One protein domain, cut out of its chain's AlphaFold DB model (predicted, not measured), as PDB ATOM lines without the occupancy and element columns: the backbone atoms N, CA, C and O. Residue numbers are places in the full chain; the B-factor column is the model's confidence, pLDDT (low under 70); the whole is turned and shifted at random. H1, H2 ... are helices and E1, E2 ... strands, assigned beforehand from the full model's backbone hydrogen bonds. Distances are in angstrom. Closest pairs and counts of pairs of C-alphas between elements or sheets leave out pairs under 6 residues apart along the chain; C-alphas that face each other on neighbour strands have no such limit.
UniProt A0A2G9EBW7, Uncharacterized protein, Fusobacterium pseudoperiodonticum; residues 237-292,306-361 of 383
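AT A GLANCE: This is residues 237 to 292 and 306 to 361 of the 383 residues of an uncharacterized protein of Fusobacterium pseudoperiodonticum (UniProt A0A2G9EBW7). Look first for one twisted sheet of six antiparallel strands, with the helix H1 packed slantwise over one face and the other face bearing no named helix. Two long links, residues 255 to 268 and residues 335 to 347, loop out on the side of the sheet where H1 lies, and the short helix H2 sits near the E5 and E6 end of the sheet. The printed part has 112 residues with six named strands and two named helices, in the order E1, E2, E3, E4, E5, H1, H2, E6; across the sheet the strands keep the order E1, E2, E3, E4, E5, E6. The class is mixed, helices and strands, in two layers. The whole is compact, with a radius of gyration of the C-alphas of 14.2 A, and spans 45 by 31 by 25 A.

HOW THE PARTS SIT: Begin at the edge strand E1, residues 238 to 243, and its antiparallel neighbour E2, residues 248 to 254, a hairpin in which N 241 and O 250 are 2.8 A apart, within hydrogen-bond range. E3, residues 269 to 275, is the next neighbour and forms a hairpin with E2; look for N 251 and O 272 at 2.9 A. E4, residues 280 to 287, forms a hairpin with E3, at 161 degrees between directions, with N 283 and O 271 at 2.8 A. E1 to E4 make a meander, each strand the antiparallel neighbour of the one before. E5, residues 307 to 315, bends by 65 degrees at residue 310; N 310 and O 284 of E4 are 2.8 A apart. The other edge strand is E6, residues 353 to 357, antiparallel to E5, with N 314 and O 353 at 2.8 A. E1 and E6 are apart. Now turn to H1, residues 324 to 334, which is on the sheet at a height over the sheet of 9.5 A. It lies over E2 and E3, over E2 only just, with 3 of its 11 C-alphas falling there. On the local plane it runs slantwise to the strands, at 48 degrees to E3. The closest C-alphas of H1 and E3 are those of Phe 331 and Ile 270, 6.9 A apart. H2, residues 348 to 351, touches H1, with the C-alphas of Leu 348 and Ile 330 closest at 6.2 A, and only grazes the sheet. In H1 every O i to N i+4 pair is within hydrogen-bond range, while H2 is too short for such a pair.

IN THESE COORDINATES: Find C-alpha 238 at (192.152, 277.700, 341.548), where E1 begins; its six residues cover 16.5 A. E2 and E3, seven residues each, measure 20.6 A and 20.7 A, and the eight residues of E4 measure 22.8 A. E5, the longest strand by residues with nine, measures 21.4 A. H1 starts at C-alpha 324, at (194.337, 267.575, 338.833), and runs 15.4 A. H2 has four residues and measures 5.6 A. E6 has five, measures 11.6 A and ends at C-alpha 357, at (203.506, 283.602, 321.161).

THE WHOLE: The two C-alphas farthest apart are those of Gly 292 and Asp 318, at 46.4 A. Residues 293 to 305 are not printed, and C-alphas 292 and 306 across this cut are 14.8 A apart. The links from E2 to E3, 14 residues, and from H1 to H2, 13 residues, are long. The mean pLDDT of the printed part is 73.3; look for values under 70 at residues 256 to 266, 286 to 292, 306 to 311, 342 to 349, 351 and 353 to 361.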
ATOM      1  N   ILE A 237     190.450 281.430 342.387       84.00
ATOM      2  CA  ILE A 237     191.908 281.356 342.605       84.00
ATOM      3  C   ILE A 237     192.459 280.109 341.929       84.00
ATOM      4  O   ILE A 237     193.436 280.175 341.185       84.00
ATOM      5  N   LYS A 238     191.817 278.968 342.181       88.88
ATOM      6  CA  LYS A 238     192.152 277.700 341.548       88.88
ATOM      7  C   LYS A 238     190.882 276.900 341.324       88.88
ATOM      8  O   LYS A 238     190.073 276.768 342.235       88.88
ATOM      9  N   ARG A 239     190.715 276.362 340.122       92.31
ATOM     10  CA  ARG A 239     189.595 275.494 339.772       92.31
ATOM     11  C   ARG A 239     190.071 274.348 338.909       92.31
ATOM     12  O   ARG A 239     190.868 274.550 338.004       92.31
ATOM     13  N   TYR A 240     189.541 273.171 339.171       94.75
ATOM     14  CA  TYR A 240     189.642 272.007 338.309       94.75
ATOM     15  C   TYR A 240     188.240 271.436 338.145       94.75
ATOM     16  O   TYR A 240     187.503 271.353 339.123       94.75
ATOM     17  N   VAL A 241     187.866 271.075 336.925       93.75
ATOM     18  CA  VAL A 241     186.609 270.402 336.605       93.75
ATOM     19  C   VAL A 241     186.911 269.296 335.606       93.75
ATOM     20  O   VAL A 241     187.413 269.558 334.513       93.75
ATOM     21  N   ARG A 242     186.558 268.067 335.962       92.38
ATOM     22  CA  ARG A 242     186.559 266.895 335.098       92.38
ATOM     23  C   ARG A 242     185.115 266.542 334.779       92.38
ATOM     24  O   ARG A 242     184.402 265.968 335.596       92.38
ATOM     25  N   ASN A 243     184.674 266.888 333.577       89.06
ATOM     26  CA  ASN A 243     183.338 266.551 333.118       89.06
ATOM     27  C   ASN A 243     183.357 265.146 332.502       89.06
ATOM     28  O   ASN A 243     183.904 264.934 331.418       89.06
ATOM     29  N   THR A 244     182.770 264.173 333.195       85.12
ATOM     30  CA  THR A 244     182.730 262.772 332.751       85.12
ATOM     31  C   THR A 244     181.783 262.549 331.570       85.12
ATOM     32  O   THR A 244     182.080 261.714 330.712       85.12
ATOM     33  N   GLU A 245     180.700 263.324 331.466       86.00
ATOM     34  CA  GLU A 245     179.731 263.249 330.364       86.00
ATOM     35  C   GLU A 245     180.328 263.790 329.063       86.00
ATOM     36  O   GLU A 245     180.353 263.104 328.038       86.00
ATOM     37  N   MET A 246     180.880 265.004 329.119       86.50
ATOM     38  CA  MET A 246     181.548 265.651 327.985       86.50
ATOM     39  C   MET A 246     182.947 265.084 327.726       86.50
ATOM     40  O   MET A 246     183.524 265.342 326.670       86.50
ATOM     41  N   LYS A 247     183.479 264.290 328.664       89.00
ATOM     42  CA  LYS A 247     184.840 263.740 328.650       89.00
ATOM     43  C   LYS A 247     185.867 264.847 328.435       89.00
ATOM     44  O   LYS A 247     186.686 264.753 327.517       89.00
ATOM     45  N   SER A 248     185.811 265.873 329.274       90.38
ATOM     46  CA  SER A 248     186.699 267.029 329.208       90.38
ATOM     47  C   SER A 248     187.284 267.397 330.570       90.38
ATOM     48  O   SER A 248     186.710 267.088 331.616       90.38
ATOM     49  N   THR A 249     188.440 268.054 330.543       91.88
ATOM     50  CA  THR A 249     189.103 268.642 331.708       91.88
ATOM     51  C   THR A 249     189.237 270.144 331.496       91.88
ATOM     52  O   THR A 249     189.689 270.589 330.439       91.88
ATOM     53  N   TYR A 250     188.888 270.918 332.520       92.12
ATOM     54  CA  TYR A 250     189.135 272.350 332.612       92.12
ATOM     55  C   TYR A 250     189.890 272.660 333.900       92.12
ATOM     56  O   TYR A 250     189.498 272.211 334.975       92.12
ATOM     57  N   TYR A 251     190.955 273.444 333.805       92.62
ATOM     58  CA  TYR A 251     191.758 273.854 334.950       92.62
ATOM     59  C   TYR A 251     192.127 275.325 334.840       92.62
ATOM     60  O   TYR A 251     192.479 275.795 333.761       92.62
ATOM     61  N   VAL A 252     192.088 276.034 335.964       89.50
ATOM     62  CA  VAL A 252     192.541 277.418 336.119       89.50
ATOM     63  C   VAL A 252     193.327 277.528 337.411       89.50
ATOM     64  O   VAL A 252     192.886 277.026 338.445       89.50
ATOM     65  N   ASN A 253     194.454 278.230 337.386       88.19
ATOM     66  CA  ASN A 253     195.204 278.559 338.595       88.19
ATOM     67  C   ASN A 253     195.870 279.935 338.471       88.19
ATOM     68  O   ASN A 253     196.643 280.169 337.538       88.19
ATOM     69  N   LYS A 254     195.557 280.839 339.407       81.94
ATOM     70  CA  LYS A 254     196.056 282.218 339.453       81.94
ATOM     71  C   LYS A 254     197.242 282.354 340.408       81.94
ATOM     72  O   LYS A 254     197.129 282.152 341.618       81.94
ATOM     73  N   LEU A 255     198.376 282.776 339.857       75.81
ATOM     74  CA  LEU A 255     199.640 282.990 340.561       75.81
ATOM     75  C   LEU A 255     199.575 284.136 341.547       75.81
ATOM     76  O   LEU A 255     200.099 284.004 342.652       75.81
ATOM     77  N   ALA A 256     198.920 285.230 341.151       67.06
ATOM     78  CA  ALA A 256     198.866 286.439 341.952       67.06
ATOM     79  C   ALA A 256     198.364 286.155 343.368       67.06
ATOM     80  O   ALA A 256     198.749 286.889 344.257       67.06
ATOM     81  N   TYR A 257     197.581 285.098 343.605       66.31
ATOM     82  CA  TYR A 257     196.952 284.775 344.891       66.31
ATOM     83  C   TYR A 257     197.687 283.705 345.700       66.31
ATOM     84  O   TYR A 257     197.290 283.402 346.825       66.31
ATOM     85  N   GLN A 258     198.782 283.168 345.166       63.34
ATOM     86  CA  GLN A 258     199.652 282.236 345.870       63.34
ATOM     87  C   GLN A 258     200.862 282.986 346.441       63.34
ATOM     88  O   GLN A 258     201.415 283.873 345.801       63.34
ATOM     89  N   ASN A 259     201.311 282.607 347.642       57.25
ATOM     90  CA  ASN A 259     202.529 283.132 348.280       57.25
ATOM     91  C   ASN A 259     203.813 282.648 347.564       57.25
ATOM     92  O   ASN A 259     204.647 281.986 348.183       57.25
ATOM     93  N   ASN A 260     203.961 282.900 346.259       54.97
ATOM     94  CA  ASN A 260     205.103 282.440 345.463       54.97
ATOM     95  C   ASN A 260     206.108 283.568 345.151       54.97
ATOM     96  O   ASN A 260     205.734 284.741 345.108       54.97
ATOM     97  N   PRO A 261     207.404 283.230 344.992       47.22
ATOM     98  CA  PRO A 261     208.512 284.159 345.174       47.22
ATOM     99  C   PRO A 261     208.783 285.031 343.946       47.22
ATOM    100  O   PRO A 261     208.440 284.693 342.817       47.22
ATOM    101  N   LYS A 262     209.490 286.137 344.203       46.81
ATOM    102  CA  LYS A 262     210.119 287.022 343.217       46.81
ATOM    103  C   LYS A 262     210.847 286.227 342.117       46.81
ATOM    104  O   LYS A 262     211.675 285.379 342.435       46.81
ATOM    105  N   ASN A 263     210.613 286.645 340.868       41.88
ATOM    106  CA  ASN A 263     211.269 286.279 339.599       41.88
ATOM    107  C   ASN A 263     210.588 285.168 338.772       41.88
ATOM    108  O   ASN A 263     210.746 283.986 339.049       41.88
ATOM    109  N   SER A 264     209.999 285.533 337.623       47.81
ATOM    110  CA  SER A 264     210.717 285.471 336.322       47.81
ATOM    111  C   SER A 264     209.845 285.277 335.072       47.81
ATOM    112  O   SER A 264     210.396 285.167 333.983       47.81
ATOM    113  N   LEU A 265     208.516 285.325 335.156       52.94
ATOM    114  CA  LEU A 265     207.650 285.399 333.977       52.94
ATOM    115  C   LEU A 265     206.462 286.302 334.325       52.94
ATOM    116  O   LEU A 265     205.760 286.005 335.280       52.94
ATOM    117  N   ASN A 266     206.237 287.398 333.590       62.28
ATOM    118  CA  ASN A 266     205.009 288.208 333.693       62.28
ATOM    119  C   ASN A 266     203.797 287.336 333.295       62.28
ATOM    120  O   ASN A 266     203.426 287.326 332.120       62.28
ATOM    121  N   ILE A 267     203.320 286.485 334.198       70.00
ATOM    122  CA  ILE A 267     202.207 285.546 334.045       70.00
ATOM    123  C   ILE A 267     201.427 285.615 335.355       70.00
ATOM    124  O   ILE A 267     202.007 285.457 336.429       70.00
ATOM    125  N   ASP A 268     200.120 285.787 335.246       71.94
ATOM    126  CA  ASP A 268     199.204 285.933 336.376       71.94
ATOM    127  C   ASP A 268     198.372 284.672 336.603       71.94
ATOM    128  O   ASP A 268     197.865 284.442 337.702       71.94
ATOM    129  N   GLY A 269     198.300 283.788 335.605       79.62
ATOM    130  CA  GLY A 269     197.684 282.477 335.747       79.62
ATOM    131  C   GLY A 269     197.834 281.583 334.523       79.62
ATOM    132  O   GLY A 269     198.433 281.950 333.511       79.62
ATOM    133  N   ILE A 270     197.285 280.378 334.641       85.31
ATOM    134  CA  ILE A 270     197.286 279.359 333.589       85.31
ATOM    135  C   ILE A 270     195.886 278.768 333.486       85.31
ATOM    136  O   ILE A 270     195.278 278.461 334.513       85.31
ATOM    137  N   THR A 271     195.421 278.565 332.254       87.88
ATOM    138  CA  THR A 271     194.213 277.797 331.945       87.88
ATOM    139  C   THR A 271     194.576 276.583 331.103       87.88
ATOM    140  O   THR A 271     195.335 276.706 330.145       87.88
ATOM    141  N   ILE A 272     194.023 275.419 331.431       89.38
ATOM    142  CA  ILE A 272     194.160 274.191 330.645       89.38
ATOM    143  C   ILE A 272     192.765 273.716 330.253       89.38
ATOM    144  O   ILE A 272     191.875 273.641 331.100       89.38
ATOM    145  N   TYR A 273     192.583 273.383 328.980       89.94
ATOM    146  CA  TYR A 273     191.360 272.777 328.466       89.94
ATOM    147  C   TYR A 273     191.695 271.576 327.585       89.94
ATOM    148  O   TYR A 273     192.552 271.664 326.706       89.94
ATOM    149  N   GLN A 274     191.019 270.449 327.788       87.62
ATOM    150  CA  GLN A 274     191.238 269.249 326.984       87.62
ATOM    151  C   GLN A 274     189.954 268.431 326.852       87.62
ATOM    152  O   GLN A 274     189.369 268.037 327.855       87.62
ATOM    153  N   ASP A 275     189.574 268.104 325.617       85.75
ATOM    154  CA  ASP A 275     188.544 267.107 325.305       85.75
ATOM    155  C   ASP A 275     189.205 265.763 324.981       85.75
ATOM    156  O   ASP A 275     190.199 265.703 324.249       85.75
ATOM    157  N   LYS A 276     188.621 264.652 325.437       84.50
ATOM    158  CA  LYS A 276     189.134 263.315 325.117       84.50
ATOM    159  C   LYS A 276     189.128 263.071 323.604       84.50
ATOM    160  O   LYS A 276     188.086 263.147 322.954       84.50
ATOM    161  N   GLY A 277     190.286 262.690 323.063       81.19
ATOM    162  CA  GLY A 277     190.453 262.383 321.639       81.19
ATOM    163  C   GLY A 277     190.544 263.614 320.732       81.19
ATOM    164  O   GLY A 277     190.559 263.456 319.509       81.19
ATOM    165  N   LYS A 278     190.625 264.824 321.300       83.50
ATOM    166  CA  LYS A 278     190.911 266.064 320.575       83.50
ATOM    167  C   LYS A 278     192.170 266.713 321.127       83.50
ATOM    168  O   LYS A 278     192.606 266.421 322.235       83.50
ATOM    169  N   ASP A 279     192.737 267.610 320.336       79.94
ATOM    170  CA  ASP A 279     193.850 268.425 320.793       79.94
ATOM    171  C   ASP A 279     193.372 269.372 321.906       79.94
ATOM    172  O   ASP A 279     192.356 270.052 321.753       79.94
ATOM    173  N   GLY A 280     194.092 269.394 323.026       83.00
ATOM    174  CA  GLY A 280     193.854 270.331 324.124       83.00
ATOM    175  C   GLY A 280     194.733 271.574 324.021       83.00
ATOM    176  O   GLY A 280     195.628 271.665 323.173       83.00
ATOM    177  N   THR A 281     194.500 272.528 324.912       85.00
ATOM    178  CA  THR A 281     195.214 273.801 324.967       85.00
ATOM    179  C   THR A 281     195.659 274.137 326.381       85.00
ATOM    180  O   THR A 281     194.964 273.870 327.362       85.00
ATOM    181  N   ILE A 282     196.829 274.762 326.476       84.62
ATOM    182  CA  ILE A 282     197.292 275.466 327.673       84.62
ATOM    183  C   ILE A 282     197.474 276.921 327.307       84.62
ATOM    184  O   ILE A 282     198.234 277.227 326.392       84.62
ATOM    185  N   THR A 283     196.816 277.800 328.045       82.94
ATOM    186  CA  THR A 283     196.845 279.244 327.848       82.94
ATOM    187  C   THR A 283     197.535 279.889 329.040       82.94
ATOM    188  O   THR A 283     197.065 279.765 330.172       82.94
ATOM    189  N   LEU A 284     198.641 280.592 328.790       80.56
ATOM    190  CA  LEU A 284     199.278 281.451 329.790       80.56
ATOM    191  C   LEU A 284     198.588 282.811 329.778       80.56
ATOM    192  O   LEU A 284     198.436 283.412 328.712       80.56
ATOM    193  N   ILE A 285     198.182 283.288 330.946       75.94
ATOM    194  CA  ILE A 285     197.401 284.514 331.099       75.94
ATOM    195  C   ILE A 285     198.269 285.591 331.744       75.94
ATOM    196  O   ILE A 285     198.962 285.312 332.726       75.94
ATOM    197  N   GLY A 286     198.219 286.808 331.203       67.88
ATOM    198  CA  GLY A 286     198.702 288.019 331.865       67.88
ATOM    199  C   GLY A 286     197.550 288.977 332.187       67.88
ATOM    200  O   GLY A 286     196.586 289.070 331.424       67.88
ATOM    201  N   GLU A 287     197.655 289.682 333.306       61.47
ATOM    202  CA  GLU A 287     196.856 290.847 333.680       61.47
ATOM    203  C   GLU A 287     197.651 292.109 333.298       61.47
ATOM    204  O   GLU A 287     198.833 292.248 333.625       61.47
ATOM    205  N   GLU A 288     197.027 293.045 332.580       49.38
ATOM    206  CA  GLU A 288     197.533 294.418 332.515       49.38
ATOM    207  C   GLU A 288     196.861 295.232 333.621       49.38
ATOM    208  O   GLU A 288     195.664 295.506 333.574       49.38
ATOM    209  N   TYR A 289     197.644 295.646 334.617       43.97
ATOM    210  CA  TYR A 289     197.261 296.783 335.445       43.97
ATOM    211  C   TYR A 289     197.382 298.038 334.577       43.97
ATOM    212  O   TYR A 289     198.492 298.467 334.257       43.97
ATOM    213  N   PHE A 290     196.254 298.624 334.178       38.06
ATOM    214  CA  PHE A 290     196.254 299.967 333.605       38.06
ATOM    215  C   PHE A 290     196.645 300.961 334.710       38.06
ATOM    216  O   PHE A 290     195.828 301.318 335.559       38.06
ATOM    217  N   GLU A 291     197.906 301.404 334.726       31.38
ATOM    218  CA  GLU A 291     198.320 302.576 335.505       31.38
ATOM    219  C   GLU A 291     197.571 303.804 334.956       31.38
ATOM    220  O   GLU A 291     197.953 304.367 333.932       31.38
ATOM    221  N   GLY A 292     196.464 304.187 335.603       35.72
ATOM    222  CA  GLY A 292     195.676 305.369 335.226       35.72
ATOM    223  C   GLY A 292     194.176 305.328 335.533       35.72
ATOM    224  O   GLY A 292     193.537 306.368 335.444       35.72
ATOM    225  N   PRO A 306     190.474 292.463 331.316       48.62
ATOM    226  CA  PRO A 306     191.215 292.250 330.078       48.62
ATOM    227  C   PRO A 306     192.399 291.314 330.347       48.62
ATOM    228  O   PRO A 306     193.554 291.715 330.459       48.62
ATOM    229  N   TYR A 307     192.097 290.028 330.484       55.78
ATOM    230  CA  TYR A 307     193.083 288.964 330.443       55.78
ATOM    231  C   TYR A 307     193.603 288.851 329.012       55.78
ATOM    232  O   TYR A 307     192.841 288.510 328.106       55.78
ATOM    233  N   TYR A 308     194.896 289.085 328.786       61.53
ATOM    234  CA  TYR A 308     195.491 288.788 327.484       61.53
ATOM    235  C   TYR A 308     196.132 287.400 327.498       61.53
ATOM    236  O   TYR A 308     196.770 286.965 328.462       61.53
ATOM    237  N   THR A 309     195.945 286.680 326.395       65.00
ATOM    238  CA  THR A 309     196.629 285.410 326.151       65.00
ATOM    239  C   THR A 309     198.078 285.701 325.794       65.00
ATOM    240  O   THR A 309     198.333 286.379 324.802       65.00
ATOM    241  N   LYS A 310     199.023 285.180 326.575       66.12
ATOM    242  CA  LYS A 310     200.459 285.370 326.345       66.12
ATOM    243  C   LYS A 310     201.042 284.288 325.438       66.12
ATOM    244  O   LYS A 310     201.585 284.589 324.382       66.12
ATOM    245  N   ASP A 311     200.876 283.028 325.825       67.75
ATOM    246  CA  ASP A 311     201.325 281.870 325.050       67.75
ATOM    247  C   ASP A 311     200.236 280.796 325.027       67.75
ATOM    248  O   ASP A 311     199.481 280.652 325.995       67.75
ATOM    249  N   VAL A 312     200.191 280.024 323.936       74.69
ATOM    250  CA  VAL A 312     199.313 278.853 323.801       74.69
ATOM    251  C   VAL A 312     200.127 277.614 323.440       74.69
ATOM    252  O   VAL A 312     200.850 277.610 322.438       74.69
ATOM    253  N   TYR A 313     199.971 276.549 324.223       78.50
ATOM    254  CA  TYR A 313     200.568 275.237 323.971       78.50
ATOM    255  C   TYR A 313     199.497 274.218 323.600       78.50
ATOM    256  O   TYR A 313     198.387 274.247 324.127       78.50
ATOM    257  N   LYS A 314     199.850 273.298 322.704       82.38
ATOM    258  CA  LYS A 314     199.029 272.166 322.290       82.38
ATOM    259  C   LYS A 314     199.228 270.986 323.225       82.38
ATOM    260  O   LYS A 314     200.366 270.559 323.424       82.38
ATOM    261  N   ILE A 315     198.132 270.397 323.683       81.81
ATOM    262  CA  ILE A 315     198.130 269.072 324.302       81.81
ATOM    263  C   ILE A 315     197.772 268.053 323.209       81.81
ATOM    264  O   ILE A 315     196.715 268.200 322.589       81.81
ATOM    265  N   PRO A 316     198.621 267.049 322.935       78.06
ATOM    266  CA  PRO A 316     198.333 266.027 321.932       78.06
ATOM    267  C   PRO A 316     197.036 265.250 322.220       78.06
ATOM    268  O   PRO A 316     196.777 264.854 323.358       78.06
ATOM    269  N   LYS A 317     196.230 264.998 321.181       80.00
ATOM    270  CA  LYS A 317     194.947 264.270 321.277       80.00
ATOM    271  C   LYS A 317     195.024 262.828 321.786       80.00
ATOM    272  O   LYS A 317     194.000 262.260 322.159       80.00
ATOM    273  N   ASP A 318     196.202 262.214 321.724       77.25
ATOM    274  CA  ASP A 318     196.482 260.848 322.167       77.25
ATOM    275  C   ASP A 318     196.786 260.755 323.671       77.25
ATOM    276  O   ASP A 318     196.856 259.652 324.214       77.25
ATOM    277  N   MET A 319     196.892 261.890 324.369       75.62
ATOM    278  CA  MET A 319     196.936 261.904 325.828       75.62
ATOM    279  C   MET A 319     195.559 261.616 326.440       75.62
ATOM    280  O   MET A 319     194.513 262.034 325.936       75.62
ATOM    281  N   ASN A 320     195.566 260.927 327.584       79.94
ATOM    282  CA  ASN A 320     194.386 260.821 328.437       79.94
ATOM    283  C   ASN A 320     193.985 262.202 328.981       79.94
ATOM    284  O   ASN A 320     194.769 263.150 328.939       79.94
ATOM    285  N   LEU A 321     192.754 262.295 329.496       82.38
ATOM    286  CA  LEU A 321     192.317 263.474 330.240       82.38
ATOM    287  C   LEU A 321     193.237 263.690 331.435       82.38
ATOM    288  O   LEU A 321     193.404 262.769 332.237       82.38
ATOM    289  N   LEU A 322     193.781 264.899 331.544       87.06
ATOM    290  CA  LEU A 322     194.661 265.268 332.643       87.06
ATOM    291  C   LEU A 322     193.918 265.209 333.988       87.06
ATOM    292  O   LEU A 322     192.806 265.735 334.145       87.06
ATOM    293  N   SER A 323     194.561 264.565 334.955       89.25
ATOM    294  CA  SER A 323     194.229 264.638 336.380       89.25
ATOM    295  C   SER A 323     194.561 266.019 336.955       89.25
ATOM    296  O   SER A 323     195.301 266.803 336.354       89.25
ATOM    297  N   MET A 324     194.025 266.327 338.137       90.44
ATOM    298  CA  MET A 324     194.337 267.575 338.833       90.44
ATOM    299  C   MET A 324     195.833 267.665 339.171       90.44
ATOM    300  O   MET A 324     196.432 268.728 339.004       90.44
ATOM    301  N   GLU A 325     196.445 266.555 339.583       89.56
ATOM    302  CA  GLU A 325     197.871 266.463 339.894       89.56
ATOM    303  C   GLU A 325     198.739 266.734 338.661       89.56
ATOM    304  O   GLU A 325     199.748 267.431 338.756       89.56
ATOM    305  N   GLU A 326     198.345 266.228 337.488       88.44
ATOM    306  CA  GLU A 326     199.047 266.519 336.234       88.44
ATOM    307  C   GLU A 326     198.912 267.993 335.838       88.44
ATOM    308  O   GLU A 326     199.902 268.598 335.427       88.44
ATOM    309  N   CYS A 327     197.728 268.595 335.998       90.06
ATOM    310  CA  CYS A 327     197.540 270.030 335.769       90.06
ATOM    311  C   CYS A 327     198.393 270.887 336.721       90.06
ATOM    312  O   CYS A 327     199.001 271.864 336.279       90.06
ATOM    313  N   ASP A 328     198.478 270.514 338.000       89.25
ATOM    314  CA  ASP A 328     199.329 271.188 338.986       89.25
ATOM    315  C   ASP A 328     200.818 271.045 338.664       89.25
ATOM    316  O   ASP A 328     201.563 272.021 338.763       89.25
ATOM    317  N   GLU A 329     201.259 269.862 338.235       87.38
ATOM    318  CA  GLU A 329     202.643 269.649 337.811       87.38
ATOM    319  C   GLU A 329     202.983 270.533 336.607       87.38
ATOM    320  O   GLU A 329     203.999 271.227 336.628       87.38
ATOM    321  N   ILE A 330     202.110 270.590 335.593       86.38
ATOM    322  CA  ILE A 330     202.290 271.472 334.433       86.38
ATOM    323  C   ILE A 330     202.363 272.941 334.870       86.38
ATOM    324  O   ILE A 330     203.242 273.679 334.419       86.38
ATOM    325  N   PHE A 331     201.482 273.367 335.780       86.62
ATOM    326  CA  PHE A 331     201.508 274.716 336.341       86.62
ATOM    327  C   PHE A 331     202.856 275.031 337.004       86.62
ATOM    328  O   PHE A 331     203.473 276.053 336.694       86.62
ATOM    329  N   TYR A 332     203.348 274.148 337.877       84.12
ATOM    330  CA  TYR A 332     204.615 274.358 338.579       84.12
ATOM    331  C   TYR A 332     205.838 274.283 337.656       84.12
ATOM    332  O   TYR A 332     206.792 275.040 337.865       84.12
ATOM    333  N   GLU A 333     205.811 273.429 336.629       83.19
ATOM    334  CA  GLU A 333     206.836 273.368 335.583       83.19
ATOM    335  C   GLU A 333     206.923 274.688 334.798       83.19
ATOM    336  O   GLU A 333     208.030 275.191 334.588       83.19
ATOM    337  N   ILE A 334     205.779 275.267 334.403       80.88
ATOM    338  CA  ILE A 334     205.705 276.515 333.619       80.88
ATOM    339  C   ILE A 334     206.293 277.695 334.386       80.88
ATOM    340  O   ILE A 334     207.060 278.477 333.829       80.88
ATOM    341  N   ILE A 335     205.959 277.822 335.669       77.88
ATOM    342  CA  ILE A 335     206.405 278.959 336.488       77.88
ATOM    343  C   ILE A 335     207.808 278.747 337.075       77.88
ATOM    344  O   ILE A 335     208.292 279.583 337.835       77.88
ATOM    345  N   GLY A 336     208.447 277.611 336.779       76.12
ATOM    346  CA  GLY A 336     209.779 277.276 337.278       76.12
ATOM    347  C   GLY A 336     209.851 277.066 338.795       76.12
ATOM    348  O   GLY A 336     210.906 277.289 339.388       76.12
ATOM    349  N   SER A 337     208.755 276.647 339.437       78.75
ATOM    350  CA  SER A 337     208.697 276.476 340.894       78.75
ATOM    351  C   SER A 337     209.477 275.245 341.369       78.75
ATOM    352  O   SER A 337     209.502 274.205 340.711       78.75
ATOM    353  N   ASP A 338     210.044 275.322 342.577       77.44
ATOM    354  CA  ASP A 338     210.611 274.169 343.294       77.44
ATOM    355  C   ASP A 338     209.564 273.108 343.663       77.44
ATOM    356  O   ASP A 338     209.922 271.986 344.010       77.44
ATOM    357  N   LYS A 339     208.274 273.450 343.575       79.81
ATOM    358  CA  LYS A 339     207.162 272.522 343.802       79.81
ATOM    359  C   LYS A 339     206.948 271.531 342.654       79.81
ATOM    360  O   LYS A 339     206.238 270.552 342.859       79.81
ATOM    361  N   ALA A 340     207.547 271.765 341.483       78.81
ATOM    362  CA  ALA A 340     207.488 270.825 340.368       78.81
ATOM    363  C   ALA A 340     208.224 269.529 340.743       78.81
ATOM    364  O   ALA A 340     209.447 269.527 340.938       78.81
ATOM    365  N   GLN A 341     207.490 268.423 340.846       71.50
ATOM    366  CA  GLN A 341     208.021 267.145 341.315       71.50
ATOM    367  C   GLN A 341     209.032 266.538 340.330       71.50
ATOM    368  O   GLN A 341     209.928 265.790 340.733       71.50
ATOM    369  N   LYS A 342     208.929 266.854 339.034       67.75
ATOM    370  CA  LYS A 342     209.774 266.309 337.959       67.75
ATOM    371  C   LYS A 342     210.964 267.193 337.586       67.75
ATOM    372  O   LYS A 342     211.484 267.076 336.473       67.75
ATOM    373  N   LYS A 343     211.474 268.038 338.491       53.97
ATOM    374  CA  LYS A 343     212.714 268.806 338.253       53.97
ATOM    375  C   LYS A 343     213.860 267.883 337.784       53.97
ATOM    376  O   LYS A 343     214.381 267.085 338.554       53.97
ATOM    377  N   GLY A 344     214.236 267.978 336.503       48.31
ATOM    378  CA  GLY A 344     215.313 267.183 335.885       48.31
ATOM    379  C   GLY A 344     214.904 265.844 335.244       48.31
ATOM    380  O   GLY A 344     215.762 265.184 334.664       48.31
ATOM    381  N   LYS A 345     213.625 265.443 335.300       56.09
ATOM    382  CA  LYS A 345     213.049 264.359 334.473       56.09
ATOM    383  C   LYS A 345     212.436 264.944 333.190       56.09
ATOM    384  O   LYS A 345     212.416 266.162 333.018       56.09
ATOM    385  N   GLU A 346     211.953 264.090 332.279       64.44
ATOM    386  CA  GLU A 346     211.184 264.550 331.114       64.44
ATOM    387  C   GLU A 346     209.951 265.332 331.604       64.44
ATOM    388  O   GLU A 346     209.029 264.755 332.186       64.44
ATOM    389  N   ARG A 347     209.988 266.657 331.424       67.56
ATOM    390  CA  ARG A 347     208.923 267.577 331.828       67.56
ATOM    391  C   ARG A 347     207.668 267.325 330.997       67.56
ATOM    392  O   ARG A 347     207.781 267.075 329.795       67.56
ATOM    393  N   LEU A 348     206.486 267.426 331.597       68.62
ATOM    394  CA  LEU A 348     205.221 267.278 330.866       68.62
ATOM    395  C   LEU A 348     205.078 268.349 329.781       68.62
ATOM    396  O   LEU A 348     204.627 268.032 328.679       68.62
ATOM    397  N   ILE A 349     205.556 269.570 330.040       69.44
ATOM    398  CA  ILE A 349     205.541 270.639 329.034       69.44
ATOM    399  C   ILE A 349     206.382 270.326 327.790       69.44
ATOM    400  O   ILE A 349     206.061 270.791 326.703       69.44
ATOM    401  N   ASN A 350     207.419 269.488 327.901       70.44
ATOM    402  CA  ASN A 350     208.248 269.129 326.743       70.44
ATOM    403  C   ASN A 350     207.496 268.250 325.732       70.44
ATOM    404  O   ASN A 350     207.918 268.145 324.584       70.44
ATOM    405  N   LYS A 351     206.382 267.629 326.142       68.06
ATOM    406  CA  LYS A 351     205.493 266.861 325.256       68.06
ATOM    407  C   LYS A 351     204.497 267.748 324.508       68.06
ATOM    408  O   LYS A 351     203.711 267.246 323.710       68.06
ATOM    409  N   MET A 352     204.498 269.051 324.784       74.38
ATOM    410  CA  MET A 352     203.532 270.007 324.261       74.38
ATOM    411  C   MET A 352     204.167 270.876 323.182       74.38
ATOM    412  O   MET A 352     205.338 271.245 323.255       74.38
ATOM    413  N   ILE A 353     203.378 271.228 322.170       68.94
ATOM    414  CA  ILE A 353     203.847 272.031 321.035       68.94
ATOM    415  C   ILE A 353     203.420 273.477 321.267       68.94
ATOM    416  O   ILE A 353     202.225 273.753 321.344       68.94
ATOM    417  N   LYS A 354     204.365 274.418 321.367       69.81
ATOM    418  CA  LYS A 354     204.041 275.854 321.410       69.81
ATOM    419  C   LYS A 354     203.449 276.268 320.056       69.81
ATOM    420  O   LYS A 354     204.113 276.100 319.037       69.81
ATOM    421  N   ILE A 355     202.215 276.778 320.037       67.56
ATOM    422  CA  ILE A 355     201.504 277.138 318.790       67.56
ATOM    423  C   ILE A 355     201.422 278.655 318.596       67.56
ATOM    424  O   ILE A 355     201.378 279.127 317.463       67.56
ATOM    425  N   LYS A 356     201.401 279.441 319.680       64.44
ATOM    426  CA  LYS A 356     201.298 280.904 319.602       64.44
ATOM    427  C   LYS A 356     202.133 281.576 320.686       64.44
ATOM    428  O   LYS A 356     202.054 281.181 321.846       64.44
ATOM    429  N   GLU A 357     202.880 282.602 320.289       53.75
ATOM    430  CA  GLU A 357     203.506 283.602 321.161       53.75
ATOM    431  C   GLU A 357     202.883 284.952 320.809       53.75
ATOM    432  O   GLU A 357     203.023 285.420 319.677       53.75
ATOM    433  N   VAL A 358     202.143 285.564 321.732       47.94
ATOM    434  CA  VAL A 358     201.642 286.927 321.541       47.94
ATOM    435  C   VAL A 358     202.761 287.868 321.962       47.94
ATOM    436  O   VAL A 358     202.976 288.117 323.149       47.94
ATOM    437  N   LYS A 359     203.523 288.364 320.980       40.12
ATOM    438  CA  LYS A 359     204.462 289.460 321.223       40.12
ATOM    439  C   LYS A 359     203.656 290.682 321.650       40.12
ATOM    440  O   LYS A 359     202.666 291.027 321.014       40.12
ATOM    441  N   LYS A 360     204.080 291.321 322.740       37.81
ATOM    442  CA  LYS A 360     203.569 292.632 323.139       37.81
ATOM    443  C   LYS A 360     203.936 293.598 322.016       37.81
ATOM    444  O   LYS A 360     205.116 293.913 321.863       37.81
ATOM    445  N   ASP A 361     202.958 294.000 321.209       35.44
ATOM    446  CA  ASP A 361     203.142 295.048 320.212       35.44
ATOM    447  C   ASP A 361     203.471 296.347 320.958       35.44
ATOM    448  O   ASP A 361     202.600 297.112 321.374       35.44
TER     449      ASP A 361